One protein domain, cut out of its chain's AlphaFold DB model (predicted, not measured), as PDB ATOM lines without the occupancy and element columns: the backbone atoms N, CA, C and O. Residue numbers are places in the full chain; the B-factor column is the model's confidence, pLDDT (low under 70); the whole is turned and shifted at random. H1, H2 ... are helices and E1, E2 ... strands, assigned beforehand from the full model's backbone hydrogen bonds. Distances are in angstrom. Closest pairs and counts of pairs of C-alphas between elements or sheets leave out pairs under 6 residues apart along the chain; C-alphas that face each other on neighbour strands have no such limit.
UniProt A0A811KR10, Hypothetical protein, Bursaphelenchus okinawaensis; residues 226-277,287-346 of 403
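What this domain is: This is residues 226 to 277 and 287 to 346 of the 403 residues of the protein "Hypothetical protein" of Bursaphelenchus okinawaensis (UniProt A0A811KR10). The domain is one twisted antiparallel sheet of six strands, in which the two longest strands, E3 and E4, run on side by side beyond the others as a two-stranded arm that ends at a cut. The short helix H1 sits over E1 near one edge of the sheet, and the even shorter H2 only grazes the sheet near E3 and E6. The printed part has 112 residues, with two named helices and six named strands in the order E1, H1, E2, E3, E4, E5, E6, H2; across the sheet the strands run E2, E1, E4, E3, E6, E5. The class is mostly strand. The whole is only just compact, close to loose, with a radius of gyration of the C-alphas of 15.7 A, and the C-alphas span 55 by 37 by 26 A.

Where its parts are: The longest strand by residues is E4, residues 287 to 304, 42.0 A from first to last C-alpha; it bends by 83 degrees at residue 301. Its neighbour E3, residues 261 to 277, measures 48.8 A and ends with C-alpha 277 at (135.479, 163.633, 132.604). E1, residues 227 to 236, is 27.8 A long and begins with C-alpha 227 at (100.441, 125.632, 121.821). E2 holds residues 255 to 259, 13.6 A. E6, residues 324 to 331, is 19.1 A long, and E5, residues 313 to 318, is 16.5 A long. H1 is residues 244 to 249, 9.0 A. H2 is residues 340 to 343, 5.1 A, and its last C-alpha is at (100.245, 147.071, 127.092).

How they stand to each other: In the sheet, E4 and E3 are antiparallel neighbours at 163 degrees between their directions, with N 290 and O 272 2.8 A apart and N 265 and O 298 also 2.8 A apart, both within hydrogen-bond range. On one side of E4 is E1, antiparallel at 162 degrees, with N 232 and O 299 within hydrogen-bond range at 2.8 A. The pairing of E1 is staggered: its residues 227 to 231 pair with E2 and its residues 232 to 236 with E4. E2, an edge strand, is antiparallel to E1 at 131 degrees, with N 229 and O 257 within hydrogen-bond range at 2.8 A. E2 and E3 meet only through their link. E6 is antiparallel to E3 at 159 degrees, with N 266 and O 327 within hydrogen-bond range at 2.8 A. E5, the other edge strand, forms a hairpin with E6 at 176 degrees, where N 315 and O 328 are within hydrogen-bond range at 2.9 A. E2 is apart from both E5 and E6. H1 is on the sheet at a height over the sheet of 8.4 A. It is only just over E1, with 3 of its 6 C-alphas falling on that strand, and runs across the strands at 75 degrees to E1 on the local plane. The closest C-alphas of H1 and E1 are those of Phe 245 and Leu 232, 7.7 A apart. H2 only grazes the sheet with residues 341 to 343; its closest C-alpha pair with E6 is Leu 342 and Lys 327, 6.6 A. H1 and H2 are apart. In H1, 1 of 2 O i to N i+4 pairs is within hydrogen-bond range; H2 is too short for such a pair.

The domain as a whole: The two C-alphas farthest apart are those of Gln 226 and Thr 277, 54.9 A. Residues 278 to 286 are cut out between E3 and E4, and C-alphas 277 and 287 are 9.1 A apart across the cut. Of the links that are printed whole, none is long. The mean pLDDT of the printed part is 85.4; it is under 70 at residues 247 to 254, 277, 321 to 322 and 344 to 346.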
ATOM      1  N   GLN A 226     100.433 120.798 122.354       93.69
ATOM      2  CA  GLN A 226     101.302 121.970 122.252       93.69
ATOM      3  C   GLN A 226     100.545 123.178 121.706       93.69
ATOM      4  O   GLN A 226      99.740 123.100 120.780       93.69
ATOM      5  N   ASN A 227     100.876 124.330 122.269       95.31
ATOM      6  CA  ASN A 227     100.441 125.632 121.821       95.31
ATOM      7  C   ASN A 227     101.383 126.157 120.736       95.31
ATOM      8  O   ASN A 227     102.607 126.083 120.844       95.31
ATOM      9  N   TYR A 228     100.778 126.750 119.714       93.94
ATOM     10  CA  TYR A 228     101.466 127.454 118.638       93.94
ATOM     11  C   TYR A 228     101.653 128.911 119.051       93.94
ATOM     12  O   TYR A 228     100.669 129.602 119.302       93.94
ATOM     13  N   CYS A 229     102.892 129.375 119.160       94.50
ATOM     14  CA  CYS A 229     103.246 130.664 119.748       94.50
ATOM     15  C   CYS A 229     103.938 131.567 118.726       94.50
ATOM     16  O   CYS A 229     104.671 131.088 117.858       94.50
ATOM     17  N   TYR A 230     103.789 132.885 118.878       92.00
ATOM     18  CA  TYR A 230     104.637 133.829 118.153       92.00
ATOM     19  C   TYR A 230     106.085 133.713 118.629       92.00
ATOM     20  O   TYR A 230     106.327 133.616 119.830       92.00
ATOM     21  N   SER A 231     107.036 133.772 117.698       91.00
ATOM     22  CA  SER A 231     108.475 133.690 117.943       91.00
ATOM     23  C   SER A 231     109.128 135.007 117.511       91.00
ATOM     24  O   SER A 231     109.038 135.417 116.352       91.00
ATOM     25  N   LEU A 232     109.756 135.706 118.453       89.44
ATOM     26  CA  LEU A 232     110.361 137.011 118.240       89.44
ATOM     27  C   LEU A 232     111.534 137.265 119.193       89.44
ATOM     28  O   LEU A 232     111.426 137.050 120.396       89.44
ATOM     29  N   HIS A 233     112.615 137.847 118.677       90.25
ATOM     30  CA  HIS A 233     113.650 138.490 119.486       90.25
ATOM     31  C   HIS A 233     114.085 139.782 118.797       90.25
ATOM     32  O   HIS A 233     114.636 139.751 117.695       90.25
ATOM     33  N   GLN A 234     113.810 140.926 119.425       89.00
ATOM     34  CA  GLN A 234     114.164 142.237 118.884       89.00
ATOM     35  C   GLN A 234     114.706 143.175 119.945       89.00
ATOM     36  O   GLN A 234     114.235 143.193 121.078       89.00
ATOM     37  N   LYS A 235     115.653 144.013 119.521       91.31
ATOM     38  CA  LYS A 235     116.251 145.081 120.323       91.31
ATOM     39  C   LYS A 235     116.115 146.406 119.592       91.31
ATOM     40  O   LYS A 235     116.304 146.476 118.381       91.31
ATOM     41  N   SER A 236     115.811 147.463 120.329       90.69
ATOM     42  CA  SER A 236     115.604 148.800 119.784       90.69
ATOM     43  C   SER A 236     115.997 149.868 120.799       90.69
ATOM     44  O   SER A 236     115.904 149.681 122.007       90.69
ATOM     45  N   ARG A 237     116.418 151.036 120.304       89.12
ATOM     46  CA  ARG A 237     116.586 152.246 121.132       89.12
ATOM     47  C   ARG A 237     115.288 153.046 121.277       89.12
ATOM     48  O   ARG A 237     115.236 154.013 122.027       89.12
ATOM     49  N   LYS A 238     114.253 152.671 120.526       89.75
ATOM     50  CA  LYS A 238     112.918 153.278 120.537       89.75
ATOM     51  C   LYS A 238     111.891 152.253 121.002       89.75
ATOM     52  O   LYS A 238     112.067 151.066 120.727       89.75
ATOM     53  N   ALA A 239     110.821 152.730 121.633       88.12
ATOM     54  CA  ALA A 239     109.688 151.891 121.999       88.12
ATOM     55  C   ALA A 239     109.136 151.144 120.774       88.12
ATOM     56  O   ALA A 239     109.171 151.650 119.648       88.12
ATOM     57  N   PHE A 240     108.659 149.924 121.001       87.88
ATOM     58  CA  PHE A 240     108.041 149.111 119.962       87.88
ATOM     59  C   PHE A 240     106.577 149.501 119.771       87.88
ATOM     60  O   PHE A 240     105.879 149.757 120.750       87.88
ATOM     61  N   ASP A 241     106.103 149.472 118.527       84.31
ATOM     62  CA  ASP A 241     104.685 149.649 118.203       84.31
ATOM     63  C   ASP A 241     103.924 148.315 118.281       84.31
ATOM     64  O   ASP A 241     104.518 147.240 118.177       84.31
ATOM     65  N   LYS A 242     102.586 148.386 118.323       80.38
ATOM     66  CA  LYS A 242     101.690 147.210 118.278       80.38
ATOM     67  C   LYS A 242     101.940 146.299 117.074       80.38
ATOM     68  O   LYS A 242     101.787 145.085 117.164       80.38
ATOM     69  N   ASP A 243     102.377 146.878 115.961       79.31
ATOM     70  CA  ASP A 243     102.670 146.153 114.727       79.31
ATOM     71  C   ASP A 243     104.080 145.540 114.697       79.31
ATOM     72  O   ASP A 243     104.531 145.142 113.626       79.31
ATOM     73  N   VAL A 244     104.802 145.448 115.823       82.31
ATOM     74  CA  VAL A 244     106.151 144.847 115.861       82.31
ATOM     75  C   VAL A 244     106.177 143.447 115.235       82.31
ATOM     76  O   VAL A 244     107.081 143.149 114.459       82.31
ATOM     77  N   PHE A 245     105.137 142.639 115.458       76.62
ATOM     78  CA  PHE A 245     104.995 141.319 114.838       76.62
ATOM     79  C   PHE A 245     104.713 141.400 113.322       76.62
ATOM     80  O   PHE A 245     105.307 140.654 112.553       76.62
ATOM     81  N   LYS A 246     103.894 142.358 112.857       71.31
ATOM     82  CA  LYS A 246     103.537 142.520 111.426       71.31
ATOM     83  C   LYS A 246     104.631 143.178 110.587       71.31
ATOM     84  O   LYS A 246     104.822 142.852 109.419       71.31
ATOM     85  N   LYS A 247     105.366 144.140 111.154       60.94
ATOM     86  CA  LYS A 247     106.499 144.792 110.472       60.94
ATOM     87  C   LYS A 247     107.560 143.758 110.083       60.94
ATOM     88  O   LYS A 247     108.190 143.900 109.038       60.94
ATOM     89  N   LEU A 248     107.687 142.698 110.882       57.44
ATOM     90  CA  LEU A 248     108.608 141.588 110.656       57.44
ATOM     91  C   LEU A 248     108.067 140.522 109.707       57.44
ATOM     92  O   LEU A 248     108.872 139.872 109.051       57.44
ATOM     93  N   GLU A 249     106.751 140.399 109.554       52.62
ATOM     94  CA  GLU A 249     106.127 139.586 108.500       52.62
ATOM     95  C   GLU A 249     106.566 140.076 107.106       52.62
ATOM     96  O   GLU A 249     106.982 139.289 106.259       52.62
ATOM     97  N   LYS A 250     106.628 141.402 106.902       49.94
ATOM     98  CA  LYS A 250     107.163 142.015 105.666       49.94
ATOM     99  C   LYS A 250     108.686 141.913 105.506       49.94
ATOM    100  O   LYS A 250     109.190 142.184 104.421       49.94
ATOM    101  N   THR A 251     109.421 141.560 106.565       49.41
ATOM    102  CA  THR A 251     110.892 141.413 106.563       49.41
ATOM    103  C   THR A 251     111.379 140.005 106.950       49.41
ATOM    104  O   THR A 251     112.561 139.842 107.248       49.41
ATOM    105  N   LEU A 252     110.508 138.982 106.868       48.84
ATOM    106  CA  LEU A 252     110.817 137.553 107.083       48.84
ATOM    107  C   LEU A 252     111.363 137.192 108.487       48.84
ATOM    108  O   LEU A 252     112.334 136.447 108.586       48.84
ATOM    109  N   ARG A 253     110.807 137.727 109.590       52.19
ATOM    110  CA  ARG A 253     111.347 137.449 110.949       52.19
ATOM    111  C   ARG A 253     110.353 137.186 112.087       52.19
ATOM    112  O   ARG A 253     110.805 137.001 113.216       52.19
ATOM    113  N   SER A 254     109.042 137.192 111.853       57.69
ATOM    114  CA  SER A 254     108.099 136.647 112.842       57.69
ATOM    115  C   SER A 254     107.889 135.169 112.538       57.69
ATOM    116  O   SER A 254     107.014 134.812 111.751       57.69
ATOM    117  N   ASP A 255     108.737 134.336 113.128       77.88
ATOM    118  CA  ASP A 255     108.558 132.890 113.090       77.88
ATOM    119  C   ASP A 255     107.512 132.478 114.128       77.88
ATOM    120  O   ASP A 255     107.008 133.277 114.927       77.88
ATOM    121  N   THR A 256     107.213 131.194 114.151       88.50
ATOM    122  CA  THR A 256     106.354 130.574 115.151       88.50
ATOM    123  C   THR A 256     107.041 129.359 115.731       88.50
ATOM    124  O   THR A 256     107.900 128.760 115.084       88.50
ATOM    125  N   CYS A 257     106.664 128.978 116.943       92.62
ATOM    126  CA  CYS A 257     107.180 127.765 117.558       92.62
ATOM    127  C   CYS A 257     106.124 127.075 118.416       92.62
ATOM    128  O   CYS A 257     105.090 127.662 118.732       92.62
ATOM    129  N   GLU A 258     106.392 125.823 118.773       93.94
ATOM    130  CA  GLU A 258     105.460 124.961 119.495       93.94
ATOM    131  C   GLU A 258     106.001 124.632 120.888       93.94
ATOM    132  O   GLU A 258     107.172 124.272 121.059       93.94
ATOM    133  N   GLY A 259     105.150 124.744 121.905       94.81
ATOM    134  CA  GLY A 259     105.491 124.370 123.275       94.81
ATOM    135  C   GLY A 259     104.267 124.245 124.167       94.81
ATOM    136  O   GLY A 259     103.160 124.562 123.757       94.81
ATOM    137  N   HIS A 260     104.450 123.788 125.403       95.44
ATOM    138  CA  HIS A 260     103.346 123.663 126.361       95.44
ATOM    139  C   HIS A 260     102.753 125.034 126.707       95.44
ATOM    140  O   HIS A 260     101.547 125.163 126.878       95.44
ATOM    141  N   TYR A 261     103.589 126.074 126.749       96.31
ATOM    142  CA  TYR A 261     103.175 127.442 127.051       96.31
ATOM    143  C   TYR A 261     103.759 128.423 126.041       96.31
ATOM    144  O   TYR A 261     104.825 128.182 125.475       96.31
ATOM    145  N   CYS A 262     103.108 129.569 125.882       95.81
ATOM    146  CA  CYS A 262     103.684 130.715 125.194       95.81
ATOM    147  C   CYS A 262     104.151 131.757 126.212       95.81
ATOM    148  O   CYS A 262     103.531 131.936 127.263       95.81
ATOM    149  N   PHE A 263     105.217 132.483 125.886       94.50
ATOM    150  CA  PHE A 263     105.700 133.592 126.702       94.50
ATOM    151  C   PHE A 263     105.905 134.853 125.863       94.50
ATOM    152  O   PHE A 263     106.173 134.787 124.659       94.50
ATOM    153  N   ILE A 264     105.809 136.003 126.524       93.38
ATOM    154  CA  ILE A 264     106.263 137.289 125.998       93.38
ATOM    155  C   ILE A 264     106.881 138.109 127.128       93.38
ATOM    156  O   ILE A 264     106.335 138.185 128.228       93.38
ATOM    157  N   SER A 265     108.032 138.705 126.855       92.75
ATOM    158  CA  SER A 265     108.802 139.511 127.785       92.75
ATOM    159  C   SER A 265     109.206 140.823 127.128       92.75
ATOM    160  O   SER A 265     109.513 140.858 125.934       92.75
ATOM    161  N   MET A 266     109.201 141.895 127.911       92.38
ATOM    162  CA  MET A 266     109.668 143.210 127.512       92.38
ATOM    163  C   MET A 266     110.525 143.815 128.613       92.38
ATOM    164  O   MET A 266     110.126 143.810 129.775       92.38
ATOM    165  N   THR A 267     111.653 144.399 128.232       92.62
ATOM    166  CA  THR A 267     112.430 145.322 129.064       92.62
ATOM    167  C   THR A 267     112.556 146.651 128.329       92.62
ATOM    168  O   THR A 267     112.582 146.678 127.097       92.62
ATOM    169  N   THR A 268     112.557 147.768 129.057       91.75
ATOM    170  CA  THR A 268     112.570 149.121 128.462       91.75
ATOM    171  C   THR A 268     113.854 149.898 128.746       91.75
ATOM    172  O   THR A 268     114.122 150.918 128.100       91.75
ATOM    173  N   SER A 269     114.687 149.401 129.661       89.12
ATOM    174  CA  SER A 269     115.938 150.038 130.055       89.12
ATOM    175  C   SER A 269     117.057 149.044 130.338       89.12
ATOM    176  O   SER A 269     116.812 147.925 130.780       89.12
ATOM    177  N   GLU A 270     118.290 149.508 130.164       89.12
ATOM    178  CA  GLU A 270     119.521 148.837 130.577       89.12
ATOM    179  C   GLU A 270     120.266 149.734 131.575       89.12
ATOM    180  O   GLU A 270     120.347 150.950 131.372       89.12
ATOM    181  N   LEU A 271     120.798 149.140 132.644       88.62
ATOM    182  CA  LEU A 271     121.653 149.831 133.606       88.62
ATOM    183  C   LEU A 271     123.098 149.790 133.108       88.62
ATOM    184  O   LEU A 271     123.601 148.730 132.743       88.62
ATOM    185  N   VAL A 272     123.750 150.946 133.062       89.81
ATOM    186  CA  VAL A 272     125.118 151.092 132.558       89.81
ATOM    187  C   VAL A 272     125.934 151.991 133.471       89.81
ATOM    188  O   VAL A 272     125.398 152.901 134.102       89.81
ATOM    189  N   VAL A 273     127.243 151.764 133.490       89.25
ATOM    190  CA  VAL A 273     128.203 152.652 134.143       89.25
ATOM    191  C   VAL A 273     129.003 153.397 133.083       89.25
ATOM    192  O   VAL A 273     129.432 152.820 132.082       89.25
ATOM    193  N   GLU A 274     129.183 154.696 133.291       88.25
ATOM    194  CA  GLU A 274     129.909 155.580 132.384       88.25
ATOM    195  C   GLU A 274     131.023 156.305 133.132       88.25
ATOM    196  O   GLU A 274     130.846 156.726 134.275       88.25
ATOM    197  N   ASN A 275     132.176 156.446 132.478       83.75
ATOM    198  CA  ASN A 275     133.272 157.257 132.991       83.75
ATOM    199  C   ASN A 275     132.930 158.736 132.800       83.75
ATOM    200  O   ASN A 275     132.525 159.147 131.708       83.75
ATOM    201  N   THR A 276     133.105 159.536 133.839       78.88
ATOM    202  CA  THR A 276     132.989 160.983 133.743       78.88
ATOM    203  C   THR A 276     134.315 161.590 133.291       78.88
ATOM    204  O   THR A 276     135.377 160.970 133.302       78.88
ATOM    205  N   THR A 277     134.268 162.849 132.871       67.44
ATOM    206  CA  THR A 277     135.479 163.633 132.604       67.44
ATOM    207  C   THR A 277     136.159 164.124 133.883       67.44
ATOM    208  O   THR A 277     137.204 164.768 133.798       67.44
ATOM    209  N   TYR A 287     133.323 157.190 138.013       85.00
ATOM    210  CA  TYR A 287     132.228 156.510 137.315       85.00
ATOM    211  C   TYR A 287     130.849 156.863 137.879       85.00
ATOM    212  O   TYR A 287     130.692 156.977 139.099       85.00
ATOM    213  N   VAL A 288     129.858 156.969 136.989       86.50
ATOM    214  CA  VAL A 288     128.445 157.216 137.315       86.50
ATOM    215  C   VAL A 288     127.550 156.121 136.755       86.50
ATOM    216  O   VAL A 288     127.767 155.622 135.651       86.50
ATOM    217  N   GLY A 289     126.526 155.759 137.520       85.88
ATOM    218  CA  GLY A 289     125.515 154.793 137.111       85.88
ATOM    219  C   GLY A 289     124.303 155.460 136.477       85.88
ATOM    220  O   GLY A 289     123.757 156.413 137.029       85.88
ATOM    221  N   LEU A 290     123.868 154.956 135.325       88.25
ATOM    222  CA  LEU A 290     122.776 155.522 134.538       88.25
ATOM    223  C   LEU A 290     121.843 154.418 134.027       88.25
ATOM    224  O   LEU A 290     122.239 153.268 133.849       88.25
ATOM    225  N   SER A 291     120.594 154.787 133.747       87.81
ATOM    226  CA  SER A 291     119.635 153.938 133.036       87.81
ATOM    227  C   SER A 291     119.431 154.489 131.632       87.81
ATOM    228  O   SER A 291     119.073 155.657 131.459       87.81
ATOM    229  N   ARG A 292     119.684 153.663 130.615       88.44
ATOM    230  CA  ARG A 292     119.525 154.034 129.207       88.44
ATOM    231  C   ARG A 292     118.301 153.342 128.610       88.44
ATOM    232  O   ARG A 292     118.147 152.136 128.807       88.44
ATOM    233  N   PRO A 293     117.470 154.048 127.816       88.94
ATOM    234  CA  PRO A 293     116.392 153.412 127.072       88.94
ATOM    235  C   PRO A 293     116.950 152.357 126.114       88.94
ATOM    236  O   PRO A 293     117.646 152.667 125.139       88.94
ATOM    237  N   ARG A 294     116.626 151.099 126.391       91.75
ATOM    238  CA  ARG A 294     116.970 149.955 125.557       91.75
ATOM    239  C   ARG A 294     115.820 148.977 125.637       91.75
ATOM    240  O   ARG A 294     115.651 148.275 126.625       91.75
ATOM    241  N   TYR A 295     115.027 148.979 124.580       91.94
ATOM    242  CA  TYR A 295     113.846 148.153 124.477       91.94
ATOM    243  C   TYR A 295     114.239 146.791 123.921       91.94
ATOM    244  O   TYR A 295     114.829 146.707 122.841       91.94
ATOM    245  N   GLU A 296     113.886 145.730 124.627       93.00
ATOM    246  CA  GLU A 296     114.001 144.354 124.155       93.00
ATOM    247  C   GLU A 296     112.630 143.691 124.257       93.00
ATOM    248  O   GLU A 296     111.967 143.803 125.285       93.00
ATOM    249  N   ILE A 297     112.194 143.034 123.180       91.69
ATOM    250  CA  ILE A 297     111.029 142.148 123.196       91.69
ATOM    251  C   ILE A 297     111.492 140.747 122.841       91.69
ATOM    252  O   ILE A 297     112.164 140.529 121.828       91.69
ATOM    253  N   LEU A 298     111.059 139.806 123.669       92.12
ATOM    254  CA  LEU A 298     111.217 138.381 123.464       92.12
ATOM    255  C   LEU A 298     109.832 137.742 123.480       92.12
ATOM    256  O   LEU A 298     109.083 137.939 124.430       92.12
ATOM    257  N   ALA A 299     109.484 136.969 122.463       92.88
ATOM    258  CA  ALA A 299     108.270 136.165 122.447       92.88
ATOM    259  C   ALA A 299     108.595 134.777 121.913       92.88
ATOM    260  O   ALA A 299     109.448 134.636 121.038       92.88
ATOM    261  N   GLY A 300     107.942 133.754 122.445       94.25
ATOM    262  CA  GLY A 300     108.211 132.391 122.028       94.25
ATOM    263  C   GLY A 300     107.402 131.352 122.779       94.25
ATOM    264  O   GLY A 300     106.372 131.652 123.385       94.25
ATOM    265  N   CYS A 301     107.908 130.127 122.761       94.25
ATOM    266  CA  CYS A 301     107.312 128.960 123.394       94.25
ATOM    267  C   CYS A 301     108.217 128.401 124.501       94.25
ATOM    268  O   CYS A 301     109.448 128.516 124.462       94.25
ATOM    269  N   LEU A 302     107.580 127.784 125.495       94.56
ATOM    270  CA  LEU A 302     108.202 127.074 126.605       94.56
ATOM    271  C   LEU A 302     107.778 125.609 126.566       94.56
ATOM    272  O   LEU A 302     106.587 125.299 126.513       94.56
ATOM    273  N   LYS A 303     108.748 124.709 126.690       94.25
ATOM    274  CA  LYS A 303     108.522 123.325 127.115       94.25
ATOM    275  C   LYS A 303     109.140 123.145 128.491       94.25
ATOM    276  O   LYS A 303     110.230 123.656 128.740       94.25
ATOM    277  N   VAL A 304     108.450 122.437 129.372       93.69
ATOM    278  CA  VAL A 304     108.846 122.267 130.778       93.69
ATOM    279  C   VAL A 304     108.710 120.818 131.206       93.69
ATOM    280  O   VAL A 304     107.859 120.093 130.681       93.69
ATOM    281  N   ASP A 305     109.532 120.425 132.171       92.19
ATOM    282  CA  ASP A 305     109.536 119.088 132.761       92.19
ATOM    283  C   ASP A 305     108.301 118.795 133.629       92.19
ATOM    284  O   ASP A 305     107.827 117.660 133.656       92.19
ATOM    285  N   ASP A 306     107.755 119.809 134.302       92.00
ATOM    286  CA  ASP A 306     106.574 119.699 135.163       92.00
ATOM    287  C   ASP A 306     105.740 120.991 135.121       92.00
ATOM    288  O   ASP A 306     106.262 122.088 135.312       92.00
ATOM    289  N   ASP A 307     104.428 120.869 134.912       91.88
ATOM    290  CA  ASP A 307     103.506 122.014 134.847       91.88
ATOM    291  C   ASP A 307     103.352 122.708 136.208       91.88
ATOM    292  O   ASP A 307     103.072 123.903 136.271       91.88
ATOM    293  N   LYS A 308     103.615 122.004 137.319       90.38
ATOM    294  CA  LYS A 308     103.631 122.603 138.668       90.38
ATOM    295  C   LYS A 308     104.748 123.629 138.850       90.38
ATOM    296  O   LYS A 308     104.711 124.420 139.788       90.38
ATOM    297  N   LYS A 309     105.747 123.604 137.965       89.06
ATOM    298  CA  LYS A 309     106.878 124.530 137.939       89.06
ATOM    299  C   LYS A 309     106.619 125.709 137.002       89.06
ATOM    300  O   LYS A 309     107.566 126.366 136.595       89.06
ATOM    301  N   VAL A 310     105.371 125.983 136.628       90.75
ATOM    302  CA  VAL A 310     105.020 127.132 135.788       90.75
ATOM    303  C   VAL A 310     103.812 127.852 136.364       90.75
ATOM    304  O   VAL A 310     102.822 127.219 136.717       90.75
ATOM    305  N   SER A 311     103.864 129.185 136.406       91.00
ATOM    306  CA  SER A 311     102.685 130.002 136.723       91.00
ATOM    307  C   SER A 311     102.268 130.881 135.550       91.00
ATOM    308  O   SER A 311     103.057 131.675 135.029       91.00
ATOM    309  N   LEU A 312     100.985 130.807 135.190       91.81
ATOM    310  CA  LEU A 312     100.362 131.644 134.159       91.81
ATOM    311  C   LEU A 312     100.105 133.076 134.646       91.81
ATOM    312  O   LEU A 312     100.017 133.341 135.848       91.81
ATOM    313  N   GLY A 313     100.021 134.025 133.713       91.81
ATOM    314  CA  GLY A 313      99.832 135.456 133.979       91.81
ATOM    315  C   GLY A 313     101.089 136.292 133.721       91.81
ATOM    316  O   GLY A 313     102.030 135.826 133.082       91.81
ATOM    317  N   CYS A 314     101.100 137.532 134.217       91.06
ATOM    318  CA  CYS A 314     102.180 138.492 133.988       91.06
ATOM    319  C   CYS A 314     102.747 139.030 135.296       91.06
ATOM    320  O   CYS A 314     101.973 139.453 136.149       91.06
ATOM    321  N   THR A 315     104.071 139.100 135.402       90.25
ATOM    322  CA  THR A 315     104.789 139.885 136.416       90.25
ATOM    323  C   THR A 315     105.243 141.189 135.771       90.25
ATOM    324  O   THR A 315     105.711 141.186 134.631       90.25
ATOM    325  N   THR A 316     105.046 142.322 136.439       91.56
ATOM    326  CA  THR A 316     105.403 143.644 135.895       91.56
ATOM    327  C   THR A 316     106.093 144.466 136.960       91.56
ATOM    328  O   THR A 316     105.586 144.542 138.075       91.56
ATOM    329  N   GLU A 317     107.208 145.088 136.600       92.19
ATOM    330  CA  GLU A 317     107.937 146.051 137.421       92.19
ATOM    331  C   GLU A 317     107.852 147.424 136.758       92.19
ATOM    332  O   GLU A 317     108.048 147.545 135.547       92.19
ATOM    333  N   TYR A 318     107.572 148.460 137.535       90.31
ATOM    334  CA  TYR A 318     107.388 149.826 137.048       90.31
ATOM    335  C   TYR A 318     108.047 150.822 137.994       90.31
ATOM    336  O   TYR A 318     108.215 150.572 139.191       90.31
ATOM    337  N   SER A 319     108.435 151.957 137.418       84.50
ATOM    338  CA  SER A 319     108.835 153.150 138.157       84.50
ATOM    339  C   SER A 319     107.683 154.156 138.221       84.50
ATOM    340  O   SER A 319     106.606 153.938 137.668       84.50
ATOM    341  N   GLU A 320     107.958 155.267 138.892       73.62
ATOM    342  CA  GLU A 320     107.207 156.514 139.090       73.62
ATOM    343  C   GLU A 320     106.088 156.875 138.098       73.62
ATOM    344  O   GLU A 320     105.079 157.442 138.498       73.62
ATOM    345  N   ASN A 321     106.226 156.548 136.811       64.56
ATOM    346  CA  ASN A 321     105.280 156.960 135.771       64.56
ATOM    347  C   ASN A 321     104.284 155.865 135.363       64.56
ATOM    348  O   ASN A 321     103.614 156.005 134.343       64.56
ATOM    349  N   GLY A 322     104.252 154.729 136.068       68.44
ATOM    350  CA  GLY A 322     103.460 153.552 135.683       68.44
ATOM    351  C   GLY A 322     103.983 152.831 134.431       68.44
ATOM    352  O   GLY A 322     103.572 151.710 134.139       68.44
ATOM    353  N   SER A 323     104.933 153.430 133.707       76.94
ATOM    354  CA  SER A 323     105.625 152.800 132.588       76.94
ATOM    355  C   SER A 323     106.381 151.552 133.061       76.94
ATOM    356  O   SER A 323     107.211 151.650 133.974       76.94
ATOM    357  N   PRO A 324     106.161 150.385 132.431       87.56
ATOM    358  CA  PRO A 324     106.846 149.162 132.816       87.56
ATOM    359  C   PRO A 324     108.340 149.255 132.484       87.56
ATOM    360  O   PRO A 324     108.735 149.515 131.345       87.56
ATOM    361  N   ILE A 325     109.178 148.995 133.485       90.81
ATOM    362  CA  ILE A 325     110.612 148.734 133.323       90.81
ATOM    363  C   ILE A 325     110.790 147.344 132.719       90.81
ATOM    364  O   ILE A 325     111.575 147.141 131.791       90.81
ATOM    365  N   SER A 326     110.030 146.388 133.253       91.75
ATOM    366  CA  SER A 326     110.003 145.015 132.784       91.75
ATOM    367  C   SER A 326     108.588 144.445 132.872       91.75
ATOM    368  O   SER A 326     107.814 144.773 133.775       91.75
ATOM    369  N   LYS A 327     108.229 143.587 131.919       92.19
ATOM    370  CA  LYS A 327     106.993 142.805 131.957       92.19
ATOM    371  C   LYS A 327     107.254 141.435 131.374       92.19
ATOM    372  O   LYS A 327     107.755 141.336 130.261       92.19
ATOM    373  N   HIS A 328     106.903 140.388 132.108       92.38
ATOM    374  CA  HIS A 328     107.089 139.001 131.688       92.38
ATOM    375  C   HIS A 328     105.799 138.218 131.879       92.38
ATOM    376  O   HIS A 328     105.274 138.157 132.991       92.38
ATOM    377  N   CYS A 329     105.296 137.627 130.802       93.69
ATOM    378  CA  CYS A 329     104.013 136.942 130.757       93.69
ATOM    379  C   CYS A 329     104.158 135.502 130.262       93.69
ATOM    380  O   CYS A 329     104.907 135.245 129.320       93.69
ATOM    381  N   ILE A 330     103.371 134.595 130.846       94.62
ATOM    382  CA  ILE A 330     103.202 133.201 130.410       94.62
ATOM    383  C   ILE A 330     101.709 132.907 130.245       94.62
ATOM    384  O   ILE A 330     100.895 133.307 131.082       94.62
ATOM    385  N   CYS A 331     101.339 132.207 129.178       94.75
ATOM    386  CA  CYS A 331      99.962 131.824 128.885       94.75
ATOM    387  C   CYS A 331      99.881 130.436 128.223       94.75
ATOM    388  O   CYS A 331     100.861 129.950 127.658       94.75
ATOM    389  N   GLU A 332      98.714 129.797 128.318       94.25
ATOM    390  CA  GLU A 332      98.453 128.421 127.866       94.25
ATOM    391  C   GLU A 332      97.316 128.401 126.830       94.25
ATOM    392  O   GLU A 332      96.227 127.891 127.074       94.25
ATOM    393  N   SER A 333      97.532 129.051 125.686       93.94
ATOM    394  CA  SER A 333      96.674 128.897 124.505       93.94
ATOM    395  C   SER A 333      97.429 129.304 123.239       93.94
ATOM    396  O   SER A 333      98.422 130.033 123.308       93.94
ATOM    397  N   HIS A 334      96.946 128.894 122.066       94.38
ATOM    398  CA  HIS A 334      97.539 129.313 120.796       94.38
ATOM    399  C   HIS A 334      97.613 130.844 120.688       94.38
ATOM    400  O   HIS A 334      96.649 131.553 120.989       94.38
ATOM    401  N   LEU A 335      98.775 131.338 120.258       91.75
ATOM    402  CA  LEU A 335      99.057 132.725 119.886       91.75
ATOM    403  C   LEU A 335      98.725 133.761 120.976       91.75
ATOM    404  O   LEU A 335      98.533 134.943 120.695       91.75
ATOM    405  N   CYS A 336      98.694 133.341 122.243       93.19
ATOM    406  CA  CYS A 336      98.335 134.207 123.366       93.19
ATOM    407  C   CYS A 336      99.428 135.213 123.752       93.19
ATOM    408  O   CYS A 336      99.165 136.162 124.495       93.19
ATOM    409  N   ASN A 337     100.649 135.027 123.250       92.88
ATOM    410  CA  ASN A 337     101.823 135.839 123.549       92.88
ATOM    411  C   ASN A 337     101.984 137.030 122.590       92.88
ATOM    412  O   ASN A 337     103.057 137.275 122.044       92.88
ATOM    413  N   TYR A 338     100.896 137.769 122.377       88.56
ATOM    414  CA  TYR A 338     100.876 138.937 121.501       88.56
ATOM    415  C   TYR A 338     101.169 140.243 122.252       88.56
ATOM    416  O   TYR A 338     101.060 140.321 123.477       88.56
ATOM    417  N   TYR A 339     101.480 141.304 121.502       84.31
ATOM    418  CA  TYR A 339     101.883 142.608 122.041       84.31
ATOM    419  C   TYR A 339     100.879 143.210 123.043       84.31
ATOM    420  O   TYR A 339     101.293 143.869 123.990       84.31
ATOM    421  N   ASN A 340      99.577 142.941 122.910       85.44
ATOM    422  CA  ASN A 340      98.569 143.453 123.850       85.44
ATOM    423  C   ASN A 340      98.826 143.013 125.301       85.44
ATOM    424  O   ASN A 340      98.574 143.787 126.222       85.44
ATOM    425  N   LYS A 341      99.426 141.832 125.514       84.62
ATOM    426  CA  LYS A 341      99.835 141.382 126.854       84.62
ATOM    427  C   LYS A 341     100.880 142.293 127.490       84.62
ATOM    428  O   LYS A 341     100.973 142.341 128.712       84.62
ATOM    429  N   LEU A 342     101.634 143.049 126.695       83.00
ATOM    430  CA  LEU A 342     102.612 144.013 127.186       83.00
ATOM    431  C   LEU A 342     101.984 145.365 127.548       83.00
ATOM    432  O   LEU A 342     102.503 146.035 128.435       83.00
ATOM    433  N   THR A 343     100.862 145.739 126.931       75.62
ATOM    434  CA  THR A 343     100.245 147.071 127.092       75.62
ATOM    435  C   THR A 343      98.985 147.116 127.942       75.62
ATOM    436  O   THR A 343      98.589 148.198 128.350       75.62
ATOM    437  N   GLU A 344      98.318 145.986 128.168       64.94
ATOM    438  CA  GLU A 344      97.132 145.946 129.027       64.94
ATOM    439  C   GLU A 344      97.542 145.951 130.506       64.94
ATOM    440  O   GLU A 344      98.325 145.097 130.946       64.94
ATOM    441  N   ASP A 345      97.006 146.904 131.271       52.88
ATOM    442  CA  ASP A 345      96.957 146.819 132.729       52.88
ATOM    443  C   ASP A 345      96.068 145.632 133.107       52.88
ATOM    444  O   ASP A 345      95.049 145.379 132.465       52.88
ATOM    445  N   ASN A 346      96.447 144.879 134.140       44.16
ATOM    446  CA  ASN A 346      95.759 143.663 134.595       44.16
ATOM    447  C   ASN A 346      94.343 143.919 135.175       44.16
ATOM    448  O   ASN A 346      93.902 143.204 136.068       44.16
TER     449      ASN A 346